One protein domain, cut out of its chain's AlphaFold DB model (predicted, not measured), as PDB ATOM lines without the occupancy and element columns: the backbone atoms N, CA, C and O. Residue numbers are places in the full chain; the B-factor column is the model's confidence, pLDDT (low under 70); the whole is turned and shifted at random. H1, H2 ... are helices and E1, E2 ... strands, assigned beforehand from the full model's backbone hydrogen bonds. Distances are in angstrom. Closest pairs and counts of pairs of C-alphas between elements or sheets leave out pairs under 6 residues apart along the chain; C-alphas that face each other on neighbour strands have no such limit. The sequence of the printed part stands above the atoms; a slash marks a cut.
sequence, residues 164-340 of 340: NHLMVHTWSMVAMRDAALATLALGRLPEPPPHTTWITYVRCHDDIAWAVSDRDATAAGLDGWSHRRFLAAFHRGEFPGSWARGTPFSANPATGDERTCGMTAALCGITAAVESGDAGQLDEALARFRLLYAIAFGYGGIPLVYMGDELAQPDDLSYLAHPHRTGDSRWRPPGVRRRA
ATOM      1  N   ASN A 164     139.766 242.537 154.616       94.88
ATOM      2  CA  ASN A 164     140.997 243.197 154.172       94.88
ATOM      3  C   ASN A 164     140.789 244.697 153.892       94.88
ATOM      4  O   ASN A 164     141.680 245.494 154.184       94.88
ATOM      5  N   HIS A 165     139.611 245.096 153.398       94.69
ATOM      6  CA  HIS A 165     139.265 246.504 153.167       94.69
ATOM      7  C   HIS A 165     139.225 247.305 154.468       94.69
ATOM      8  O   HIS A 165     139.819 248.380 154.534       94.69
ATOM      9  N   LEU A 166     138.604 246.776 155.527       96.88
ATOM     10  CA  LEU A 166     138.615 247.415 156.845       96.88
ATOM     11  C   LEU A 166     140.049 247.599 157.339       96.88
ATOM     12  O   LEU A 166     140.403 248.699 157.760       96.88
ATOM     13  N   MET A 167     140.882 246.559 157.247       97.94
ATOM     14  CA  MET A 167     142.283 246.623 157.670       97.94
ATOM     15  C   MET A 167     143.049 247.725 156.916       97.94
ATOM     16  O   MET A 167     143.627 248.611 157.549       97.94
ATOM     17  N   VAL A 168     142.986 247.743 155.579       97.12
ATOM     18  CA  VAL A 168     143.681 248.738 154.740       97.12
ATOM     19  C   VAL A 168     143.198 250.158 155.027       97.12
ATOM     20  O   VAL A 168     144.013 251.065 155.216       97.12
ATOM     21  N   HIS A 169     141.883 250.371 155.096       97.75
ATOM     22  CA  HIS A 169     141.319 251.700 155.327       97.75
ATOM     23  C   HIS A 169     141.571 252.212 156.748       97.75
ATOM     24  O   HIS A 169     141.743 253.416 156.929       97.75
ATOM     25  N   THR A 170     141.679 251.323 157.737       98.12
ATOM     26  CA  THR A 170     142.012 251.691 159.120       98.12
ATOM     27  C   THR A 170     143.457 252.196 159.222       98.12
ATOM     28  O   THR A 170     143.696 253.258 159.799       98.12
ATOM     29  N   TRP A 171     144.414 251.527 158.566       98.62
ATOM     30  CA  TRP A 171     145.794 252.023 158.450       98.62
ATOM     31  C   TRP A 171     145.890 253.313 157.629       98.62
ATOM     32  O   TRP A 171     146.571 254.261 158.029       98.62
ATOM     33  N   SER A 172     145.162 253.388 156.510       98.25
ATOM     34  CA  SER A 172     145.108 254.592 155.678       98.25
ATOM     35  C   SER A 172     144.594 255.805 156.449       98.25
ATOM     36  O   SER A 172     145.164 256.888 156.329       98.25
ATOM     37  N   MET A 173     143.530 255.634 157.233       97.50
ATOM     38  CA  MET A 173     142.933 256.700 158.030       97.50
ATOM     39  C   MET A 173     143.923 257.248 159.058       97.50
ATOM     40  O   MET A 173     144.049 258.460 159.206       97.50
ATOM     41  N   VAL A 174     144.645 256.367 159.757       97.69
ATOM     42  CA  VAL A 174     145.607 256.782 160.787       97.69
ATOM     43  C   VAL A 174     146.805 257.513 160.177       97.69
ATOM     44  O   VAL A 174     147.232 258.524 160.735       97.69
ATOM     45  N   ALA A 175     147.311 257.069 159.022       97.88
ATOM     46  CA  ALA A 175     148.390 257.758 158.310       97.88
ATOM     47  C   ALA A 175     147.963 259.140 157.783       97.88
ATOM     48  O   ALA A 175     148.701 260.111 157.936       97.88
ATOM     49  N   MET A 176     146.758 259.244 157.214       96.44
ATOM     50  CA  MET A 176     146.210 260.510 156.704       96.44
ATOM     51  C   MET A 176     145.711 261.451 157.799       96.44
ATOM     52  O   MET A 176     145.577 262.647 157.557       96.44
ATOM     53  N   ARG A 177     145.401 260.914 158.987       96.69
ATOM     54  CA  ARG A 177     144.619 261.592 160.034       96.69
ATOM     55  C   ARG A 177     143.255 262.076 159.519       96.69
ATOM     56  O   ARG A 177     142.741 263.093 159.976       96.69
ATOM     57  N   ASP A 178     142.675 261.328 158.583       97.38
ATOM     58  CA  ASP A 178     141.406 261.636 157.927       97.38
ATOM     59  C   ASP A 178     140.624 260.344 157.649       97.38
ATOM     60  O   ASP A 178     141.150 259.382 157.085       97.38
ATOM     61  N   ALA A 179     139.355 260.328 158.054       97.06
ATOM     62  CA  ALA A 179     138.441 259.202 157.901       97.06
ATOM     63  C   ALA A 179     137.562 259.280 156.641       97.06
ATOM     64  O   ALA A 179     136.772 258.363 156.419       97.06
ATOM     65  N   ALA A 180     137.666 260.326 155.814       97.25
ATOM     66  CA  ALA A 180     136.786 260.542 154.664       97.25
ATOM     67  C   ALA A 180     136.819 259.375 153.663       97.25
ATOM     68  O   ALA A 180     135.772 258.809 153.341       97.25
ATOM     69  N   LEU A 181     138.016 258.951 153.235       97.19
ATOM     70  CA  LEU A 181     138.173 257.812 152.322       97.19
ATOM     71  C   LEU A 181     137.641 256.512 152.943       97.19
ATOM     72  O   LEU A 181     136.937 255.763 152.272       97.19
ATOM     73  N   ALA A 182     137.959 256.249 154.214       96.81
ATOM     74  CA  ALA A 182     137.499 255.049 154.911       96.81
ATOM     75  C   ALA A 182     135.968 255.018 155.030       96.81
ATOM     76  O   ALA A 182     135.345 254.008 154.717       96.81
ATOM     77  N   THR A 183     135.355 256.143 155.403       96.56
ATOM     78  CA  THR A 183     133.897 256.291 155.516       96.56
ATOM     79  C   THR A 183     133.216 256.044 154.173       96.56
ATOM     80  O   THR A 183     132.235 255.308 154.099       96.56
ATOM     81  N   LEU A 184     133.759 256.617 153.096       95.75
ATOM     82  CA  LEU A 184     133.216 256.465 151.750       95.75
ATOM     83  C   LEU A 184     133.361 255.031 151.227       95.75
ATOM     84  O   LEU A 184     132.389 254.470 150.728       95.75
ATOM     85  N   ALA A 185     134.556 254.446 151.326       94.00
ATOM     86  CA  ALA A 185     134.832 253.120 150.782       94.00
ATOM     87  C   ALA A 185     134.093 252.025 151.562       94.00
ATOM     88  O   ALA A 185     133.407 251.194 150.969       94.00
ATOM     89  N   LEU A 186     134.156 252.060 152.898       94.38
ATOM     90  CA  LEU A 186     133.487 251.068 153.740       94.38
ATOM     91  C   LEU A 186     131.962 251.226 153.711       94.38
ATOM     92  O   LEU A 186     131.259 250.223 153.738       94.38
ATOM     93  N   GLY A 187     131.443 252.452 153.587       93.31
ATOM     94  CA  GLY A 187     130.005 252.706 153.448       93.31
ATOM     95  C   GLY A 187     129.404 252.251 152.111       93.31
ATOM     96  O   GLY A 187     128.185 252.186 151.980       93.31
ATOM     97  N   ARG A 188     130.238 251.934 151.110       90.94
ATOM     98  CA  ARG A 188     129.810 251.380 149.813       90.94
ATOM     99  C   ARG A 188     129.804 249.856 149.772       90.94
ATOM    100  O   ARG A 188     129.321 249.295 148.787       90.94
ATOM    101  N   LEU A 189     130.358 249.190 150.785       89.25
ATOM    102  CA  LEU A 189     130.400 247.736 150.813       89.25
ATOM    103  C   LEU A 189     128.977 247.171 150.894       89.25
ATOM    104  O   LEU A 189     128.192 247.607 151.737       89.25
ATOM    105  N   PRO A 190     128.625 246.198 150.036       88.25
ATOM    106  CA  PRO A 190     127.373 245.479 150.187       88.25
ATOM    107  C   PRO A 190     127.302 244.788 151.550       88.25
ATOM    108  O   PRO A 190     128.267 244.159 151.985       88.25
ATOM    109  N   GLU A 191     126.131 244.842 152.181       87.88
ATOM    110  CA  GLU A 191     125.877 244.084 153.405       87.88
ATOM    111  C   GLU A 191     126.054 242.574 153.152       87.88
ATOM    112  O   GLU A 191     125.507 242.044 152.162       87.88
ATOM    113  N   PRO A 192     126.792 241.869 154.028       90.31
ATOM    114  CA  PRO A 192     126.990 240.437 153.904       90.31
ATOM    115  C   PRO A 192     125.653 239.684 154.051       90.31
ATOM    116  O   PRO A 192     124.743 240.141 154.750       90.31
ATOM    117  N   PRO A 193     125.486 238.520 153.397       92.44
ATOM    118  CA  PRO A 193     124.283 237.710 153.556       92.44
ATOM    119  C   PRO A 193     124.066 237.243 155.011       92.44
ATOM    120  O   PRO A 193     125.034 237.073 155.759       92.44
ATOM    121  N   PRO A 194     122.818 236.943 155.422       90.25
ATOM    122  CA  PRO A 194     122.545 236.370 156.738       90.25
ATOM    123  C   PRO A 194     123.346 235.087 156.997       90.25
ATOM    124  O   PRO A 194     123.569 234.291 156.084       90.25
ATOM    125  N   HIS A 195     123.719 234.852 158.259       89.75
ATOM    126  CA  HIS A 195     124.541 233.709 158.690       89.75
ATOM    127  C   HIS A 195     125.957 233.678 158.096       89.75
ATOM    128  O   HIS A 195     126.588 232.620 158.054       89.75
ATOM    129  N   THR A 196     126.454 234.833 157.656       96.81
ATOM    130  CA  THR A 196     127.864 235.042 157.331       96.81
ATOM    131  C   THR A 196     128.425 236.187 158.155       96.81
ATOM    132  O   THR A 196     127.665 237.006 158.674       96.81
ATOM    133  N   THR A 197     129.743 236.224 158.340       96.25
ATOM    134  CA  THR A 197     130.372 237.310 159.098       96.25
ATOM    135  C   THR A 197     131.815 237.562 158.679       96.25
ATOM    136  O   THR A 197     132.471 236.723 158.065       96.25
ATOM    137  N   TRP A 198     132.330 238.732 159.028       97.19
ATOM    138  CA  TRP A 198     133.714 239.111 158.786       97.19
ATOM    139  C   TRP A 198     134.665 238.542 159.843       97.19
ATOM    140  O   TRP A 198     134.312 238.460 161.021       97.19
ATOM    141  N   ILE A 199     135.891 238.222 159.428       98.19
ATOM    142  CA  ILE A 199     137.073 238.254 160.291       98.19
ATOM    143  C   ILE A 199     137.683 239.649 160.176       98.19
ATOM    144  O   ILE A 199     138.160 240.037 159.106       98.19
ATOM    145  N   THR A 200     137.680 240.405 161.266       98.31
ATOM    146  CA  THR A 200     138.302 241.732 161.336       98.31
ATOM    147  C   THR A 200     139.678 241.613 161.978       98.31
ATOM    148  O   THR A 200     139.891 240.787 162.860       98.31
ATOM    149  N   TYR A 201     140.657 242.388 161.517       98.44
ATOM    150  CA  TYR A 201     142.037 242.265 161.989       98.44
ATOM    151  C   TYR A 201     142.819 243.555 161.742       98.44
ATOM    152  O   TYR A 201     142.469 244.348 160.868       98.44
ATOM    153  N   VAL A 202     143.889 243.756 162.513       98.56
ATOM    154  CA  VAL A 202     144.805 244.903 162.361       98.56
ATOM    155  C   VAL A 202     146.062 244.499 161.588       98.56
ATOM    156  O   VAL A 202     146.501 245.210 160.682       98.56
ATOM    157  N   ARG A 203     146.621 243.328 161.905       97.88
ATOM    158  CA  ARG A 203     147.766 242.711 161.228       97.88
ATOM    159  C   ARG A 203     147.578 241.206 161.117       97.88
ATOM    160  O   ARG A 203     146.672 240.629 161.713       97.88
ATOM    161  N   CYS A 204     148.413 240.581 160.305       96.31
ATOM    162  CA  CYS A 204     148.487 239.138 160.153       96.31
ATOM    163  C   CYS A 204     149.930 238.739 159.810       96.31
ATOM    164  O   CYS A 204     150.834 239.577 159.806       96.31
ATOM    165  N   HIS A 205     150.128 237.454 159.519       94.44
ATOM    166  CA  HIS A 205     151.422 236.895 159.135       94.44
ATOM    167  C   HIS A 205     151.950 237.437 157.799       94.44
ATOM    168  O   HIS A 205     153.158 237.451 157.581       94.44
ATOM    169  N   ASP A 206     151.057 237.903 156.930       94.44
ATOM    170  CA  ASP A 206     151.417 238.532 155.669       94.44
ATOM    171  C   ASP A 206     151.618 240.041 155.809       94.44
ATOM    172  O   ASP A 206     151.320 240.696 156.815       94.44
ATOM    173  N   ASP A 207     152.146 240.600 154.742       94.56
ATOM    174  CA  ASP A 207     152.350 242.010 154.497       94.56
ATOM    175  C   ASP A 207     151.060 242.736 154.077       94.56
ATOM    176  O   ASP A 207     150.132 242.157 153.503       94.56
ATOM    177  N   ILE A 208     150.995 244.039 154.352       95.75
ATOM    178  CA  ILE A 208     149.852 244.884 153.998       95.75
ATOM    179  C   ILE A 208     149.907 245.205 152.503       95.75
ATOM    180  O   ILE A 208     150.796 245.928 152.056       95.75
ATOM    181  N   ALA A 209     148.933 244.701 151.745       92.38
ATOM    182  CA  ALA A 209     148.639 245.179 150.399       92.38
ATOM    183  C   ALA A 209     147.754 246.430 150.476       92.38
ATOM    184  O   ALA A 209     146.661 246.367 151.035       92.38
ATOM    185  N   TRP A 210     148.183 247.552 149.896       93.81
ATOM    186  CA  TRP A 210     147.423 248.808 149.900       93.81
ATOM    187  C   TRP A 210     146.281 248.791 148.872       93.81
ATOM    188  O   TRP A 210     146.284 249.559 147.915       93.81
ATOM    189  N   ALA A 211     145.304 247.902 149.067       89.69
ATOM    190  CA  ALA A 211     144.175 247.650 148.167       89.69
ATOM    191  C   ALA A 211     143.113 248.774 148.179       89.69
ATOM    192  O   ALA A 211     141.928 248.537 148.396       89.69
ATOM    193  N   VAL A 212     143.539 250.017 147.951       91.81
ATOM    194  CA  VAL A 212     142.659 251.178 147.781       91.81
ATOM    195  C   VAL A 212     142.236 251.262 146.320       91.81
ATOM    196  O   VAL A 212     143.094 251.380 145.445       91.81
ATOM    197  N   SER A 213     140.930 251.230 146.051       90.81
ATOM    198  CA  SER A 213     140.411 251.339 144.685       90.81
ATOM    199  C   SER A 213     140.580 252.762 144.134       90.81
ATOM    200  O   SER A 213     140.354 253.747 144.843       90.81
ATOM    201  N   ASP A 214     140.927 252.891 142.849       92.25
ATOM    202  CA  ASP A 214     141.023 254.210 142.200       92.25
ATOM    203  C   ASP A 214     139.667 254.926 142.171       92.25
ATOM    204  O   ASP A 214     139.596 256.148 142.298       92.25
ATOM    205  N   ARG A 215     138.574 254.160 142.072       92.81
ATOM    206  CA  ARG A 215     137.201 254.677 142.106       92.81
ATOM    207  C   ARG A 215     136.873 255.351 143.438       92.81
ATOM    208  O   ARG A 215     136.272 256.425 143.437       92.81
ATOM    209  N   ASP A 216     137.208 254.719 144.559       93.69
ATOM    210  CA  ASP A 216     136.901 255.263 145.885       93.69
ATOM    211  C   ASP A 216     137.856 256.396 146.251       93.69
ATOM    212  O   ASP A 216     137.398 257.414 146.765       93.69
ATOM    213  N   ALA A 217     139.141 256.278 145.894       94.81
ATOM    214  CA  ALA A 217     140.099 257.372 146.018       94.81
ATOM    215  C   ALA A 217     139.619 258.621 145.262       94.81
ATOM    216  O   ALA A 217     139.469 259.680 145.871       94.81
ATOM    217  N   THR A 218     139.261 258.479 143.982       96.44
ATOM    218  CA  THR A 218     138.765 259.590 143.147       96.44
ATOM    219  C   THR A 218     137.503 260.209 143.743       96.44
ATOM    220  O   THR A 218     137.378 261.429 143.817       96.44
ATOM    221  N   ALA A 219     136.565 259.382 144.217       95.38
ATOM    222  CA  ALA A 219     135.341 259.873 144.846       95.38
ATOM    223  C   ALA A 219     135.594 260.607 146.177       95.38
ATOM    224  O   ALA A 219     134.779 261.439 146.566       95.38
ATOM    225  N   ALA A 220     136.711 260.321 146.848       95.81
ATOM    226  CA  ALA A 220     137.182 261.034 148.031       95.81
ATOM    227  C   ALA A 220     138.105 262.227 147.697       95.81
ATOM    228  O   ALA A 220     138.657 262.838 148.607       95.81
ATOM    229  N   GLY A 221     138.284 262.572 146.414       96.38
ATOM    230  CA  GLY A 221     139.146 263.677 145.979       96.38
ATOM    231  C   GLY A 221     140.645 263.357 145.978       96.38
ATOM    232  O   GLY A 221     141.462 264.274 145.993       96.38
ATOM    233  N   LEU A 222     141.012 262.074 145.971       97.00
ATOM    234  CA  LEU A 222     142.390 261.585 145.968       97.00
ATOM    235  C   LEU A 222     142.737 260.931 144.626       97.00
ATOM    236  O   LEU A 222     141.888 260.332 143.971       97.00
ATOM    237  N   ASP A 223     144.015 260.970 144.256       96.56
ATOM    238  CA  ASP A 223     144.557 260.097 143.215       96.56
ATOM    239  C   ASP A 223     144.944 258.747 143.835       96.56
ATOM    240  O   ASP A 223     145.775 258.690 144.746       96.56
ATOM    241  N   GLY A 224     144.332 257.653 143.370       93.31
ATOM    242  CA  GLY A 224     144.498 256.331 143.981       93.31
ATOM    243  C   GLY A 224     145.936 255.818 143.927       93.31
ATOM    244  O   GLY A 224     146.448 255.309 144.926       93.31
ATOM    245  N   TRP A 225     146.623 256.017 142.802       92.44
ATOM    246  CA  TRP A 225     148.016 255.605 142.645       92.44
ATOM    247  C   TRP A 225     148.946 256.365 143.597       92.44
ATOM    248  O   TRP A 225     149.718 255.752 144.339       92.44
ATOM    249  N   SER A 226     148.827 257.693 143.645       94.88
ATOM    250  CA  SER A 226     149.614 258.536 144.550       94.88
ATOM    251  C   SER A 226     149.327 258.206 146.012       94.88
ATOM    252  O   SER A 226     150.250 258.158 146.825       94.88
ATOM    253  N   HIS A 227     148.068 257.913 146.344       96.31
ATOM    254  CA  HIS A 227     147.667 257.535 147.694       96.31
ATOM    255  C   HIS A 227     148.288 256.205 148.131       96.31
ATOM    256  O   HIS A 227     148.878 256.128 149.205       96.31
ATOM    257  N   ARG A 228     148.251 255.166 147.284       95.06
ATOM    258  CA  ARG A 228     148.913 253.878 147.575       95.06
ATOM    259  C   ARG A 228     150.417 254.051 147.801       95.06
ATOM    260  O   ARG A 228     150.964 253.492 148.752       95.06
ATOM    261  N   ARG A 229     151.080 254.889 146.995       94.38
ATOM    262  CA  ARG A 229     152.503 255.222 147.178       94.38
ATOM    263  C   ARG A 229     152.778 255.996 148.461       94.38
ATOM    264  O   ARG A 229     153.774 255.716 149.126       94.38
ATOM    265  N   PHE A 230     151.911 256.943 148.819       96.44
ATOM    266  CA  PHE A 230     151.976 257.631 150.105       96.44
ATOM    267  C   PHE A 230     151.890 256.627 151.256       96.44
ATOM    268  O   PHE A 230     152.750 256.652 152.129       96.44
ATOM    269  N   LEU A 231     150.916 255.711 151.236       97.31
ATOM    270  CA  LEU A 231     150.748 254.716 152.296       97.31
ATOM    271  C   LEU A 231     151.980 253.825 152.443       97.31
ATOM    272  O   LEU A 231     152.449 253.631 153.566       97.31
ATOM    273  N   ALA A 232     152.537 253.348 151.330       96.00
ATOM    274  CA  ALA A 232     153.755 252.548 151.333       96.00
ATOM    275  C   ALA A 232     154.953 253.331 151.907       96.00
ATOM    276  O   ALA A 232     155.594 252.877 152.858       96.00
ATOM    277  N   ALA A 233     155.202 254.552 151.413       96.31
ATOM    278  CA  ALA A 233     156.267 255.437 151.896       96.31
ATOM    279  C   ALA A 233     156.108 255.822 153.373       96.31
ATOM    280  O   ALA A 233     157.083 255.827 154.129       96.31
ATOM    281  N   PHE A 234     154.882 256.111 153.800       98.31
ATOM    282  CA  PHE A 234     154.572 256.445 155.178       98.31
ATOM    283  C   PHE A 234     154.864 255.259 156.090       98.31
ATOM    284  O   PHE A 234     155.655 255.388 157.019       98.31
ATOM    285  N   HIS A 235     154.312 254.080 155.803       97.69
ATOM    286  CA  HIS A 235     154.436 252.933 156.699       97.69
ATOM    287  C   HIS A 235     155.840 252.311 156.718       97.69
ATOM    288  O   HIS A 235     156.203 251.702 157.722       97.69
ATOM    289  N   ARG A 236     156.674 252.520 155.688       94.12
ATOM    290  CA  ARG A 236     158.112 252.177 155.733       94.12
ATOM    291  C   ARG A 236     159.006 253.258 156.359       94.12
ATOM    292  O   ARG A 236     160.212 253.064 156.445       94.12
ATOM    293  N   GLY A 237     158.427 254.362 156.834       96.00
ATOM    294  CA  GLY A 237     159.150 255.415 157.556       96.00
ATOM    295  C   GLY A 237     159.907 256.405 156.664       96.00
ATOM    296  O   GLY A 237     160.752 257.142 157.162       96.00
ATOM    297  N   GLU A 238     159.624 256.435 155.361       95.50
ATOM    298  CA  GLU A 238     160.325 257.291 154.393       95.50
ATOM    299  C   GLU A 238     159.568 258.575 154.041       95.50
ATOM    300  O   GLU A 238     160.129 259.485 153.429       95.50
ATOM    301  N   PHE A 239     158.297 258.681 154.428       97.00
ATOM    302  CA  PHE A 239     157.552 259.927 154.297       97.00
ATOM    303  C   PHE A 239     157.914 260.898 155.440       97.00
ATOM    304  O   PHE A 239     157.910 260.477 156.602       97.00
ATOM    305  N   PRO A 240     158.190 262.190 155.166       96.00
ATOM    306  CA  PRO A 240     158.482 263.173 156.207       96.00
ATOM    307  C   PRO A 240     157.395 263.230 157.287       96.00
ATOM    308  O   PRO A 240     156.213 263.378 156.989       96.00
ATOM    309  N   GLY A 241     157.800 263.117 158.553       93.06
ATOM    310  CA  GLY A 241     156.871 263.085 159.690       93.06
ATOM    311  C   GLY A 241     156.230 261.719 159.958       93.06
ATOM    312  O   GLY A 241     155.384 261.619 160.846       93.06
ATOM    313  N   SER A 242     156.627 260.664 159.240       97.81
ATOM    314  CA  SER A 242     156.196 259.307 159.571       97.81
ATOM    315  C   SER A 242     156.755 258.843 160.918       97.81
ATOM    316  O   SER A 242     157.948 258.965 161.207       97.81
ATOM    317  N   TRP A 243     155.882 258.238 161.720       97.12
ATOM    318  CA  TRP A 243     156.232 257.534 162.954       97.12
ATOM    319  C   TRP A 243     156.557 256.052 162.724       97.12
ATOM    320  O   TRP A 243     157.115 255.398 163.602       97.12
ATOM    321  N   ALA A 244     156.181 255.499 161.571       97.81
ATOM    322  CA  ALA A 244     156.203 254.063 161.345       97.81
ATOM    323  C   ALA A 244     157.627 253.524 161.119       97.81
ATOM    324  O   ALA A 244     158.543 254.230 160.683       97.81
ATOM    325  N   ARG A 245     157.804 252.233 161.412       95.62
ATOM    326  CA  ARG A 245     159.033 251.464 161.162       95.62
ATOM    327  C   ARG A 245     158.706 250.162 160.434       95.62
ATOM    328  O   ARG A 245     158.831 249.088 161.008       95.62
ATOM    329  N   GLY A 246     158.246 250.256 159.190       95.19
ATOM    330  CA  GLY A 246     157.975 249.106 158.322       95.19
ATOM    331  C   GLY A 246     159.140 248.729 157.405       95.19
ATOM    332  O   GLY A 246     160.211 249.330 157.427       95.19
ATOM    333  N   THR A 247     158.930 247.718 156.567       93.50
ATOM    334  CA  THR A 247     159.873 247.306 155.515       93.50
ATOM    335  C   THR A 247     159.099 247.005 154.234       93.50
ATOM    336  O   THR A 247     158.038 246.381 154.322       93.50
ATOM    337  N   PRO A 248     159.590 247.419 153.054       92.88
ATOM    338  CA  PRO A 248     158.932 247.091 151.797       92.88
ATOM    339  C   PRO A 248     158.910 245.576 151.553       92.88
ATOM    340  O   PRO A 248     159.809 244.830 151.961       92.88
ATOM    341  N   PHE A 249     157.875 245.120 150.861       89.81
ATOM    342  CA  PHE A 249     157.741 243.759 150.367       89.81
ATOM    343  C   PHE A 249     157.223 243.768 148.933       89.81
ATOM    344  O   PHE A 249     156.315 244.523 148.589       89.81
ATOM    345  N   SER A 250     157.818 242.905 148.106       82.19
ATOM    346  CA  SER A 250     157.424 242.671 146.714       82.19
ATOM    347  C   SER A 250     157.215 243.951 145.886       82.19
ATOM    348  O   SER A 250     156.284 244.018 145.084       82.19
ATOM    349  N   ALA A 251     158.082 244.955 146.062       78.94
ATOM    350  CA  ALA A 251     158.021 246.196 145.299       78.94
ATOM    351  C   ALA A 251     158.177 245.914 143.794       78.94
ATOM    352  O   ALA A 251     159.158 245.301 143.363       78.94
ATOM    353  N   ASN A 252     157.210 246.365 143.001       78.12
ATOM    354  CA  ASN A 252     157.235 246.334 141.549       78.12
ATOM    355  C   ASN A 252     157.514 247.753 141.027       78.12
ATOM    356  O   ASN A 252     156.602 248.578 140.976       78.12
ATOM    357  N   PRO A 253     158.750 248.059 140.595       70.62
ATOM    358  CA  PRO A 253     159.096 249.394 140.110       70.62
ATOM    359  C   PRO A 253     158.320 249.813 138.856       70.62
ATOM    360  O   PRO A 253     158.200 251.006 138.596       70.62
ATOM    361  N   ALA A 254     157.817 248.850 138.072       68.62
ATOM    362  CA  ALA A 254     157.108 249.124 136.826       68.62
ATOM    363  C   ALA A 254     155.662 249.583 137.062       68.62
ATOM    364  O   ALA A 254     155.186 250.463 136.351       68.62
ATOM    365  N   THR A 255     154.974 249.016 138.058       71.19
ATOM    366  CA  THR A 255     153.594 249.400 138.410       71.19
ATOM    367  C   THR A 255     153.545 250.411 139.560       71.19
ATOM    368  O   THR A 255     152.582 251.162 139.704       71.19
ATOM    369  N   GLY A 256     154.615 250.482 140.357       68.31
ATOM    370  CA  GLY A 256     154.653 251.228 141.610       68.31
ATOM    371  C   GLY A 256     153.960 250.502 142.764       68.31
ATOM    372  O   GLY A 256     153.833 251.093 143.835       68.31
ATOM    373  N   ASP A 257     153.526 249.251 142.562       80.12
ATOM    374  CA  ASP A 257     152.924 248.445 143.619       80.12
ATOM    375  C   ASP A 257     153.983 248.036 144.635       80.12
ATOM    376  O   ASP A 257     155.026 247.476 144.301       80.12
ATOM    377  N   GLU A 258     153.698 248.295 145.900       90.00
ATOM    378  CA  GLU A 258     154.539 247.915 147.020       90.00
ATOM    379  C   GLU A 258     153.634 247.529 148.181       90.00
ATOM    380  O   GLU A 258     152.560 248.103 148.381       90.00
ATOM    381  N   ARG A 259     154.074 246.541 148.950       93.62
ATOM    382  CA  ARG A 259     153.395 246.094 150.159       93.62
ATOM    383  C   ARG A 259     154.294 246.340 151.367       93.62
ATOM    384  O   ARG A 259     155.494 246.575 151.217       93.62
ATOM    385  N   THR A 260     153.736 246.320 152.573       96.06
ATOM    386  CA  THR A 260     154.493 246.692 153.781       96.06
ATOM    387  C   THR A 260     154.458 245.612 154.858       96.06
ATOM    388  O   THR A 260     153.395 245.207 155.325       96.06
ATOM    389  N   CYS A 261     155.643 245.190 155.297       96.12
ATOM    390  CA  CYS A 261     155.858 244.305 156.439       96.12
ATOM    391  C   CYS A 261     156.093 245.100 157.728       96.12
ATOM    392  O   CYS A 261     156.750 246.143 157.720       96.12
ATOM    393  N   GLY A 262     155.634 244.551 158.852       95.81
ATOM    394  CA  GLY A 262     155.893 245.071 160.196       95.81
ATOM    395  C   GLY A 262     154.828 244.648 161.206       95.81
ATOM    396  O   GLY A 262     153.689 244.347 160.830       95.81
ATOM    397  N   MET A 263     155.207 244.620 162.482       97.50
ATOM    398  CA  MET A 263     154.296 244.468 163.618       97.50
ATOM    399  C   MET A 263     153.449 245.726 163.818       97.50
ATOM    400  O   MET A 263     153.879 246.836 163.489       97.50
ATOM    401  N   THR A 264     152.263 245.585 164.422       98.31
ATOM    402  CA  THR A 264     151.376 246.730 164.690       98.31
ATOM    403  C   THR A 264     152.083 247.792 165.530       98.31
ATOM    404  O   THR A 264     151.971 248.982 165.236       98.31
ATOM    405  N   ALA A 265     152.872 247.376 166.527       97.88
ATOM    406  CA  ALA A 265     153.631 248.282 167.383       97.88
ATOM    407  C   ALA A 265     154.616 249.158 166.591       97.88
ATOM    408  O   ALA A 265     154.654 250.379 166.768       97.88
ATOM    409  N   ALA A 266     155.359 248.557 165.662       97.56
ATOM    410  CA  ALA A 266     156.316 249.269 164.826       97.56
ATOM    411  C   ALA A 266     155.635 250.228 163.844       97.56
ATOM    412  O   ALA A 266     156.088 251.358 163.656       97.56
ATOM    413  N   LEU A 267     154.512 249.816 163.253       98.38
ATOM    414  CA  LEU A 267     153.755 250.644 162.313       98.38
ATOM    415  C   LEU A 267     152.989 251.791 163.008       98.38
ATOM    416  O   LEU A 267     152.818 252.856 162.420       98.38
ATOM    417  N   CYS A 268     152.595 251.630 164.277       98.38
ATOM    418  CA  CYS A 268     151.994 252.698 165.093       98.38
ATOM    419  C   CYS A 268     153.012 253.713 165.640       98.38
ATOM    420  O   CYS A 268     152.615 254.774 166.136       98.38
ATOM    421  N   GLY A 269     154.308 253.396 165.556       98.06
ATOM    422  CA  GLY A 269     155.404 254.221 166.065       98.06
ATOM    423  C   GLY A 269     155.821 253.937 167.506       98.06
ATOM    424  O   GLY A 269     156.617 254.694 168.051       98.06
ATOM    425  N   ILE A 270     155.341 252.847 168.121       98.31
ATOM    426  CA  ILE A 270     155.745 252.457 169.484       98.31
ATOM    427  C   ILE A 270     157.252 252.197 169.516       98.31
ATOM    428  O   ILE A 270     157.940 252.723 170.384       98.31
ATOM    429  N   THR A 271     157.783 251.460 168.534       94.81
ATOM    430  CA  THR A 271     159.226 251.191 168.423       94.81
ATOM    431  C   THR A 271     160.038 252.486 168.377       94.81
ATOM    432  O   THR A 271     160.951 252.661 169.175       94.81
ATOM    433  N   ALA A 272     159.661 253.430 167.507       95.75
ATOM    434  CA  ALA A 272     160.368 254.701 167.360       95.75
ATOM    435  C   ALA A 272     160.299 255.572 168.631       95.75
ATOM    436  O   ALA A 272     161.284 256.209 169.011       95.75
ATOM    437  N   ALA A 273     159.149 255.587 169.309       97.38
ATOM    438  CA  ALA A 273     158.974 256.321 170.558       97.38
ATOM    439  C   ALA A 273     159.812 255.726 171.703       97.38
ATOM    440  O   ALA A 273     160.456 256.459 172.449       97.38
ATOM    441  N   VAL A 274     159.865 254.392 171.806       96.50
ATOM    442  CA  VAL A 274     160.708 253.697 172.793       96.50
ATOM    443  C   VAL A 274     162.194 253.941 172.520       96.50
ATOM    444  O   VAL A 274     162.932 254.249 173.450       96.50
ATOM    445  N   GLU A 275     162.634 253.850 171.262       94.81
ATOM    446  CA  GLU A 275     164.031 254.096 170.863       94.81
ATOM    447  C   GLU A 275     164.490 255.530 171.158       94.81
ATOM    448  O   GLU A 275     165.637 255.746 171.546       94.81
ATOM    449  N   SER A 276     163.602 256.511 170.983       96.25
ATOM    450  CA  SER A 276     163.898 257.924 171.252       96.25
ATOM    451  C   SER A 276     163.733 258.324 172.721       96.25
ATOM    452  O   SER A 276     164.217 259.384 173.114       96.25
ATOM    453  N   GLY A 277     163.073 257.496 173.537       97.12
ATOM    454  CA  GLY A 277     162.746 257.819 174.927       97.12
ATOM    455  C   GLY A 277     161.693 258.924 175.079       97.12
ATOM    456  O   GLY A 277     161.581 259.513 176.155       97.12
ATOM    457  N   ASP A 278     160.929 259.227 174.025       97.25
ATOM    458  CA  ASP A 278     159.908 260.275 174.030       97.25
ATOM    459  C   ASP A 278     158.564 259.724 174.534       97.25
ATOM    460  O   ASP A 278     157.828 259.034 173.822       97.25
ATOM    461  N   ALA A 279     158.238 260.046 175.787       97.25
ATOM    462  CA  ALA A 279     156.997 259.615 176.427       97.25
ATOM    463  C   ALA A 279     155.738 260.161 175.730       97.25
ATOM    464  O   ALA A 279     154.731 259.459 175.660       97.25
ATOM    465  N   GLY A 280     155.794 261.375 175.171       97.94
ATOM    466  CA  GLY A 280     154.661 261.965 174.457       97.94
ATOM    467  C   GLY A 280     154.374 261.223 173.154       97.94
ATOM    468  O   GLY A 280     153.233 260.847 172.886       97.94
ATOM    469  N   GLN A 281     155.418 260.917 172.376       97.38
ATOM    470  CA  GLN A 281     155.273 260.095 171.170       97.38
ATOM    471  C   GLN A 281     154.790 258.678 171.487       97.38
ATOM    472  O   GLN A 281     154.037 258.096 170.698       97.38
ATOM    473  N   LEU A 282     155.197 258.124 172.632       98.31
ATOM    474  CA  LEU A 282     154.761 256.803 173.069       98.31
ATOM    475  C   LEU A 282     153.262 256.788 173.384       98.31
ATOM    476  O   LEU A 282     152.557 255.887 172.925       98.31
ATOM    477  N   ASP A 283     152.760 257.795 174.099       98.44
ATOM    478  CA  ASP A 283     151.333 257.922 174.403       98.44
ATOM    479  C   ASP A 283     150.492 258.038 173.128       98.44
ATOM    480  O   ASP A 283     149.487 257.334 172.974       98.44
ATOM    481  N   GLU A 284     150.933 258.850 172.162       98.19
ATOM    482  CA  GLU A 284     150.260 258.940 170.868       98.19
ATOM    483  C   GLU A 284     150.300 257.615 170.087       98.19
ATOM    484  O   GLU A 284     149.309 257.228 169.459       98.19
ATOM    485  N   ALA A 285     151.428 256.900 170.113       98.44
ATOM    486  CA  ALA A 285     151.573 255.613 169.437       98.44
ATOM    487  C   ALA A 285     150.660 254.543 170.046       98.44
ATOM    488  O   ALA A 285     150.016 253.786 169.315       98.44
ATOM    489  N   LEU A 286     150.539 254.518 171.374       98.50
ATOM    490  CA  LEU A 286     149.614 253.640 172.086       98.50
ATOM    491  C   LEU A 286     148.150 254.021 171.829       98.50
ATOM    492  O   LEU A 286     147.296 253.139 171.744       98.50
ATOM    493  N   ALA A 287     147.835 255.310 171.677       98.44
ATOM    494  CA  ALA A 287     146.498 255.754 171.290       98.44
ATOM    495  C   ALA A 287     146.130 255.278 169.874       98.44
ATOM    496  O   ALA A 287     145.048 254.718 169.687       98.44
ATOM    497  N   ARG A 288     147.046 255.406 168.899       98.44
ATOM    498  CA  ARG A 288     146.878 254.843 167.544       98.44
ATOM    499  C   ARG A 288     146.655 253.334 167.597       98.44
ATOM    500  O   ARG A 288     145.685 252.844 167.030       98.44
ATOM    501  N   PHE A 289     147.499 252.616 168.337       98.56
ATOM    502  CA  PHE A 289     147.395 251.167 168.508       98.56
ATOM    503  C   PHE A 289     146.008 250.746 169.021       98.56
ATOM    504  O   PHE A 289     145.349 249.884 168.438       98.56
ATOM    505  N   ARG A 290     145.539 251.391 170.098       98.56
ATOM    506  CA  ARG A 290     144.219 251.125 170.687       98.56
ATOM    507  C   ARG A 290     143.089 251.472 169.726       98.56
ATOM    508  O   ARG A 290     142.120 250.725 169.680       98.56
ATOM    509  N   LEU A 291     143.211 252.553 168.955       98.56
ATOM    510  CA  LEU A 291     142.216 252.943 167.956       98.56
ATOM    511  C   LEU A 291     142.058 251.878 166.861       98.56
ATOM    512  O   LEU A 291     140.929 251.500 166.555       98.56
ATOM    513  N   LEU A 292     143.163 251.367 166.305       98.62
ATOM    514  CA  LEU A 292     143.116 250.326 165.267       98.62
ATOM    515  C   LEU A 292     142.372 249.081 165.770       98.62
ATOM    516  O   LEU A 292     141.475 248.571 165.097       98.62
ATOM    517  N   TYR A 293     142.700 248.622 166.980       98.56
ATOM    518  CA  TYR A 293     142.015 247.483 167.580       98.56
ATOM    519  C   TYR A 293     140.567 247.812 167.956       98.56
ATOM    520  O   TYR A 293     139.684 247.017 167.661       98.56
ATOM    521  N   ALA A 294     140.272 248.989 168.512       98.50
ATOM    522  CA  ALA A 294     138.898 249.398 168.809       98.50
ATOM    523  C   ALA A 294     137.998 249.346 167.564       98.50
ATOM    524  O   ALA A 294     136.859 248.897 167.658       98.50
ATOM    525  N   ILE A 295     138.522 249.721 166.393       98.19
ATOM    526  CA  ILE A 295     137.814 249.585 165.116       98.19
ATOM    527  C   ILE A 295     137.610 248.111 164.757       98.19
ATOM    528  O   ILE A 295     136.486 247.715 164.466       98.19
ATOM    529  N   ALA A 296     138.654 247.277 164.825       98.06
ATOM    530  CA  ALA A 296     138.533 245.850 164.521       98.06
ATOM    531  C   ALA A 296     137.507 245.139 165.427       98.06
ATOM    532  O   ALA A 296     136.684 244.368 164.934       98.06
ATOM    533  N   PHE A 297     137.511 245.430 166.731       98.19
ATOM    534  CA  PHE A 297     136.554 244.887 167.700       98.19
ATOM    535  C   PHE A 297     135.143 245.482 167.544       98.19
ATOM    536  O   PHE A 297     134.159 244.785 167.774       98.19
ATOM    537  N   GLY A 298     135.035 246.758 167.163       97.56
ATOM    538  CA  GLY A 298     133.772 247.497 167.099       97.56
ATOM    539  C   GLY A 298     133.029 247.423 165.764       97.56
ATOM    540  O   GLY A 298     131.846 247.747 165.728       97.56
ATOM    541  N   TYR A 299     133.683 247.008 164.674       95.00
ATOM    542  CA  TYR A 299     133.072 246.995 163.336       95.00
ATOM    543  C   TYR A 299     131.936 245.968 163.191       95.00
ATOM    544  O   TYR A 299     130.992 246.192 162.442       95.00
ATOM    545  N   GLY A 300     132.016 244.855 163.923       91.94
ATOM    546  CA  GLY A 300     131.110 243.717 163.780       91.94
ATOM    547  C   GLY A 300     131.764 242.572 163.008       91.94
ATOM    548  O   GLY A 300     132.222 242.724 161.877       91.94
ATOM    549  N   GLY A 301     131.832 241.412 163.657       94.12
ATOM    550  CA  GLY A 301     132.521 240.229 163.162       94.12
ATOM    551  C   GLY A 301     133.299 239.520 164.259       94.12
ATOM    552  O   GLY A 301     133.064 239.751 165.444       94.12
ATOM    553  N   ILE A 302     134.219 238.646 163.860       97.94
ATOM    554  CA  ILE A 302     135.136 237.960 164.771       97.94
ATOM    555  C   ILE A 302     136.486 238.695 164.706       97.94
ATOM    556  O   ILE A 302     137.175 238.590 163.686       97.94
ATOM    557  N   PRO A 303     136.875 239.440 165.755       97.88
ATOM    558  CA  PRO A 303     138.164 240.116 165.792       97.88
ATOM    559  C   PRO A 303     139.298 239.106 165.984       97.88
ATOM    560  O   PRO A 303     139.336 238.365 166.967       97.88
ATOM    561  N   LEU A 304     140.243 239.099 165.048       98.06
ATOM    562  CA  LEU A 304     141.458 238.298 165.092       98.06
ATOM    563  C   LEU A 304     142.624 239.160 165.585       98.06
ATOM    564  O   LEU A 304     143.071 240.084 164.902       98.06
ATOM    565  N   VAL A 305     143.128 238.830 166.773       97.88
ATOM    566  CA  VAL A 305     144.351 239.424 167.325       97.88
ATOM    567  C   VAL A 305     145.552 238.681 166.755       97.88
ATOM    568  O   VAL A 305     145.618 237.452 166.823       97.88
ATOM    569  N   TYR A 306     146.500 239.419 166.180       97.75
ATOM    570  CA  TYR A 306     147.745 238.826 165.717       97.75
ATOM    571  C   TYR A 306     148.680 238.602 166.903       97.75
ATOM    572  O   TYR A 306     148.884 239.498 167.714       97.75
ATOM    573  N   MET A 307     149.225 237.394 167.017       96.50
ATOM    574  CA  MET A 307     150.039 236.993 168.163       96.50
ATOM    575  C   MET A 307     151.171 237.993 168.439       96.50
ATOM    576  O   MET A 307     151.970 238.286 167.549       96.50
ATOM    577  N   GLY A 308     151.256 238.467 169.683       95.56
ATOM    578  CA  GLY A 308     152.262 239.425 170.136       95.56
ATOM    579  C   GLY A 308     151.769 240.872 170.133       95.56
ATOM    580  O   GLY A 308     152.309 241.698 170.873       95.56
ATOM    581  N   ASP A 309     150.722 241.200 169.375       97.44
ATOM    582  CA  ASP A 309     150.145 242.543 169.398       97.44
ATOM    583  C   ASP A 309     149.527 242.869 170.765       97.44
ATOM    584  O   ASP A 309     149.634 244.001 171.228       97.44
ATOM    585  N   GLU A 310     148.973 241.893 171.487       96.38
ATOM    586  CA  GLU A 310     148.467 242.096 172.850       96.38
ATOM    587  C   GLU A 310     149.553 242.544 173.846       96.38
ATOM    588  O   GLU A 310     149.240 243.077 174.912       96.38
ATOM    589  N   LEU A 311     150.827 242.372 173.482       96.00
ATOM    590  CA  LEU A 311     152.005 242.809 174.231       96.00
ATOM    591  C   LEU A 311     152.740 243.982 173.562       96.00
ATOM    592  O   LEU A 311     153.838 244.330 173.994       96.00
ATOM    593  N   ALA A 312     152.172 244.564 172.500       95.81
ATOM    594  CA  ALA A 312     152.833 245.539 171.632       95.81
ATOM    595  C   ALA A 312     154.233 245.075 171.182       95.81
ATOM    596  O   ALA A 312     155.195 245.848 171.181       95.81
ATOM    597  N   GLN A 313     154.358 243.794 170.828       95.19
ATOM    598  CA  GLN A 313     155.637 243.187 170.493       95.19
ATOM    599  C   GLN A 313     156.288 243.892 169.281       95.19
ATOM    600  O   GLN A 313     155.615 244.123 168.271       95.19
ATOM    601  N   PRO A 314     157.586 244.254 169.360       93.62
ATOM    602  CA  PRO A 314     158.279 244.912 168.260       93.62
ATOM    603  C   PRO A 314     158.615 243.920 167.142       93.62
ATOM    604  O   PRO A 314     158.474 242.704 167.286       93.62
ATOM    605  N   ASP A 315     159.119 244.454 166.034       93.12
ATOM    606  CA  ASP A 315     159.713 243.647 164.974       93.12
ATOM    607  C   ASP A 315     160.917 242.830 165.473       93.12
ATOM    608  O   ASP A 315     161.703 243.265 166.315       93.12
ATOM    609  N   ASP A 316     161.099 241.654 164.886       90.25
ATOM    610  CA  ASP A 316     162.256 240.789 165.021       90.25
ATOM    611  C   ASP A 316     163.123 240.880 163.763       90.25
ATOM    612  O   ASP A 316     162.731 240.454 162.680       90.25
ATOM    613  N   LEU A 317     164.329 241.432 163.898       89.56
ATOM    614  CA  LEU A 317     165.287 241.548 162.794       89.56
ATOM    615  C   LEU A 317     166.250 240.354 162.712       89.56
ATOM    616  O   LEU A 317     167.094 240.307 161.819       89.56
ATOM    617  N   SER A 318     166.130 239.366 163.607       90.12
ATOM    618  CA  SER A 318     167.019 238.193 163.627       90.12
ATOM    619  C   SER A 318     166.925 237.348 162.351       90.12
ATOM    620  O   SER A 318     167.884 236.662 161.995       90.12
ATOM    621  N   TYR A 319     165.822 237.444 161.596       87.94
ATOM    622  CA  TYR A 319     165.674 236.772 160.302       87.94
ATOM    623  C   TYR A 319     166.724 237.202 159.266       87.94
ATOM    624  O   TYR A 319     167.065 236.402 158.394       87.94
ATOM    625  N   LEU A 320     167.279 238.415 159.380       89.31
ATOM    626  CA  LEU A 320     168.330 238.908 158.484       89.31
ATOM    627  C   LEU A 320     169.626 238.097 158.613       89.31
ATOM    628  O   LEU A 320     170.374 237.980 157.645       89.31
ATOM    629  N   ALA A 321     169.861 237.487 159.778       90.25
ATOM    630  CA  ALA A 321     170.997 236.600 160.022       90.25
ATOM    631  C   ALA A 321     170.771 235.166 159.499       90.25
ATOM    632  O   ALA A 321     171.678 234.337 159.560       90.25
ATOM    633  N   HIS A 322     169.577 234.849 158.984       88.56
ATOM    634  CA  HIS A 322     169.226 233.523 158.482       88.56
ATOM    635  C   HIS A 322     169.145 233.527 156.943       88.56
ATOM    636  O   HIS A 322     168.191 234.080 156.387       88.56
ATOM    637  N   PRO A 323     170.077 232.859 156.227       87.56
ATOM    638  CA  PRO A 323     170.148 232.897 154.759       87.56
ATOM    639  C   PRO A 323     168.851 232.496 154.044       87.56
ATOM    640  O   PRO A 323     168.513 233.054 153.007       87.56
ATOM    641  N   HIS A 324     168.084 231.567 154.621       86.56
ATOM    642  CA  HIS A 324     166.815 231.099 154.051       86.56
ATOM    643  C   HIS A 324     165.621 232.030 154.317       86.56
ATOM    644  O   HIS A 324     164.533 231.778 153.808       86.56
ATOM    645  N   ARG A 325     165.795 233.078 155.132       86.12
ATOM    646  CA  ARG A 325     164.729 234.016 155.527       86.12
ATOM    647  C   ARG A 325     164.995 235.444 155.078       86.12
ATOM    648  O   ARG A 325     164.046 236.180 154.855       86.12
ATOM    649  N   THR A 326     166.261 235.827 154.915       84.94
ATOM    650  CA  THR A 326     166.668 237.208 154.597       84.94
ATOM    651  C   THR A 326     165.995 237.780 153.338       84.94
ATOM    652  O   THR A 326     165.703 238.970 153.279       84.94
ATOM    653  N   GLY A 327     165.652 236.927 152.362       84.94
ATOM    654  CA  GLY A 327     164.930 237.317 151.143       84.94
ATOM    655  C   GLY A 327     163.414 237.522 151.299       84.94
ATOM    656  O   GLY A 327     162.741 237.788 150.306       84.94
ATOM    657  N   ASP A 328     162.854 237.371 152.501       89.12
ATOM    658  CA  ASP A 328     161.421 237.502 152.767       89.12
ATOM    659  C   ASP A 328     161.186 238.340 154.036       89.12
ATOM    660  O   ASP A 328     161.323 237.863 155.162       89.12
ATOM    661  N   SER A 329     160.831 239.617 153.861       89.75
ATOM    662  CA  SER A 329     160.626 240.552 154.978       89.75
ATOM    663  C   SER A 329     159.392 240.231 155.834       89.75
ATOM    664  O   SER A 329     159.210 240.845 156.884       89.75
ATOM    665  N   ARG A 330     158.574 239.238 155.459       90.81
ATOM    666  CA  ARG A 330     157.457 238.753 156.288       90.81
ATOM    667  C   ARG A 330     157.908 237.930 157.494       90.81
ATOM    668  O   ARG A 330     157.090 237.629 158.347       90.81
ATOM    669  N   TRP A 331     159.200 237.618 157.627       89.12
ATOM    670  CA  TRP A 331     159.776 237.049 158.858       89.12
ATOM    671  C   TRP A 331     160.029 238.081 159.965       89.12
ATOM    672  O   TRP A 331     160.597 237.745 161.003       89.12
ATOM    673  N   ARG A 332     159.647 239.339 159.730       83.25
ATOM    674  CA  ARG A 332     159.845 240.450 160.655       83.25
ATOM    675  C   ARG A 332     158.952 240.382 161.899       83.25
ATOM    676  O   ARG A 332     159.419 240.775 162.957       83.25
ATOM    677  N   PRO A 333     157.719 239.855 161.863       73.25
ATOM    678  CA  PRO A 333     157.046 239.412 163.073       73.25
ATOM    679  C   PRO A 333     157.835 238.298 163.783       73.25
ATOM    680  O   PRO A 333     158.175 237.294 163.150       73.25
ATOM    681  N   PRO A 334     158.117 238.426 165.086       63.72
ATOM    682  CA  PRO A 334     158.767 237.367 165.850       63.72
ATOM    683  C   PRO A 334     157.940 236.078 165.839       63.72
ATOM    684  O   PRO A 334     156.740 236.078 166.105       63.72
ATOM    685  N   GLY A 335     158.609 234.944 165.622       59.31
ATOM    686  CA  GLY A 335     158.044 233.648 165.992       59.31
ATOM    687  C   GLY A 335     157.925 233.517 167.517       59.31
ATOM    688  O   GLY A 335     158.592 234.240 168.262       59.31
ATOM    689  N   VAL A 336     157.116 232.565 168.000       48.88
ATOM    690  CA  VAL A 336     157.038 232.236 169.435       48.88
ATOM    691  C   VAL A 336     158.446 231.934 169.950       48.88
ATOM    692  O   VAL A 336     159.014 230.878 169.656       48.88
ATOM    693  N   ARG A 337     159.028 232.843 170.739       49.06
ATOM    694  CA  ARG A 337     160.250 232.539 171.483       49.06
ATOM    695  C   ARG A 337     159.856 231.534 172.556       49.06
ATOM    696  O   ARG A 337     159.142 231.883 173.495       49.06
ATOM    697  N   ARG A 338     160.291 230.275 172.417       36.19
ATOM    698  CA  ARG A 338     160.266 229.342 173.550       36.19
ATOM    699  C   ARG A 338     161.035 230.031 174.673       36.19
ATOM    700  O   ARG A 338     162.195 230.388 174.468       36.19
ATOM    701  N   ARG A 339     160.376 230.285 175.809       36.22
ATOM    702  CA  ARG A 339     161.079 230.710 177.024       36.22
ATOM    703  C   ARG A 339     162.193 229.687 177.263       36.22
ATOM    704  O   ARG A 339     161.897 228.490 177.290       36.22
ATOM    705  N   ALA A 340     163.432 230.167 177.299       36.03
ATOM    706  CA  ALA A 340     164.586 229.377 177.707       36.03
ATOM    707  C   ALA A 340     164.511 229.089 179.208       36.03
ATOM    708  O   ALA A 340     163.981 229.965 179.934       36.03
TER     709      ALA A 340
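AT A GLANCE: This is residues 164 to 340 of the 340 residues of the protein "Aamy domain-containing protein" of Acidimicrobiia bacterium (UniProt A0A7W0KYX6). A core of two helices running opposite ways, H1 and the long H7, has H2 side by side with H1 on its other flank and H6 folded back along H7, while H4 crosses H1 nearly at a right angle. A small sheet of E1 and E4 packs on residues 164 to 170 of H1, through E1, and on residues 292 to 298 of H7; the hairpin of E2 and E3 packs on H4, and a long, mostly unnamed closing stretch takes H8 far out from the core. The printed part has 177 residues, with eight named helices and four named strands in the order H1 H2 E1 H3 H4 E2 E3 H5 H6 H7 E4 H8, and the class is mostly helix. E1 and E4 form a parallel sheet, E2 and E3 an antiparallel one. The whole is compact, with a radius of gyration of the C-alphas of 16.5 A and spans of 49 by 40 by 37 A.

HOW THE PARTS SIT: H1, residues 164 to 176, and H7, residues 279 to 298, are the hub, each touching three helices. They touch through residues 288 to 296 of H7 at a shallow tilt of 29 degrees, opposite ways, the closest C-alphas being those of Thr 170 and Leu 292, 6.4 A apart. H1 and H2, residues 180 to 187, form a helical hairpin at a shallow tilt of 15 degrees; the closest C-alphas are those of His 169 and Ala 182, 5.1 A. H4, residues 224 to 235, touches H1 with residues 231 to 235 alone, about perpendicular at 74 degrees, with Ser 172 and Leu 231 closest at 6.6 A between C-alphas. H3, residues 214 to 219, touches both H2 and H4; its closest C-alphas to them are Asp 216 to Ala 185, 5.7 A, and Asp 214 to Gly 224, 4.4 A. H6, residues 270 to 276, and H7 form a helical hairpin at a shallow tilt of 3 degrees, with the C-alphas of Ala 273 and Leu 282 closest at 4.9 A. H5, residues 264 to 268, touches H7, with the C-alphas of Cys 268 and Ala 285 closest at 5.2 A. E1, residues 197 to 201, is parallel to E4, residues 302 to 304; N 302 and O 198 are 2.8 A apart, within hydrogen-bond range. The closest C-alphas of E1 and H7 are those of Thr 200 and Ala 296, 5.2 A. E2, residues 247 to 249, and E3, residues 259 to 261, form an antiparallel hairpin, with N 249 and O 259 at 2.8 A; residues 208 to 209 pair antiparallel with residues 259 to 260 of E3. H8, residues 318 to 321, touches no helix and is too short for an O i to N i+4 pair; in H1 to H7 every such pair is within hydrogen-bond range.

IN THESE COORDINATES: H1 begins at C-alpha 164, (140.997, 243.197, 154.172), and is 18.3 A long from first to last C-alpha. H2 is 10.4 A long, E1 13.0 A, H4 16.5 A and H6 10.0 A. H7, the longest helix, runs 27.8 A to C-alpha 298 at (133.772, 247.497, 167.099). H8 ends at C-alpha 321, (170.997, 236.600, 160.022). H3, H5, E2, E3 and E4 are shorter.

THE WHOLE: The C-alphas farthest apart are those of Ala 219 and Ala 340, 53.5 A. The printed part has no cut and ends at residue 340, the chain's last. The links E1 to H3, H4 to E2 and E4 to H8 are long, and residues 190 to 195 stand free. Mean pLDDT of the printed part is 92.1; residues 254, 256 and 334 to 340 are under 70.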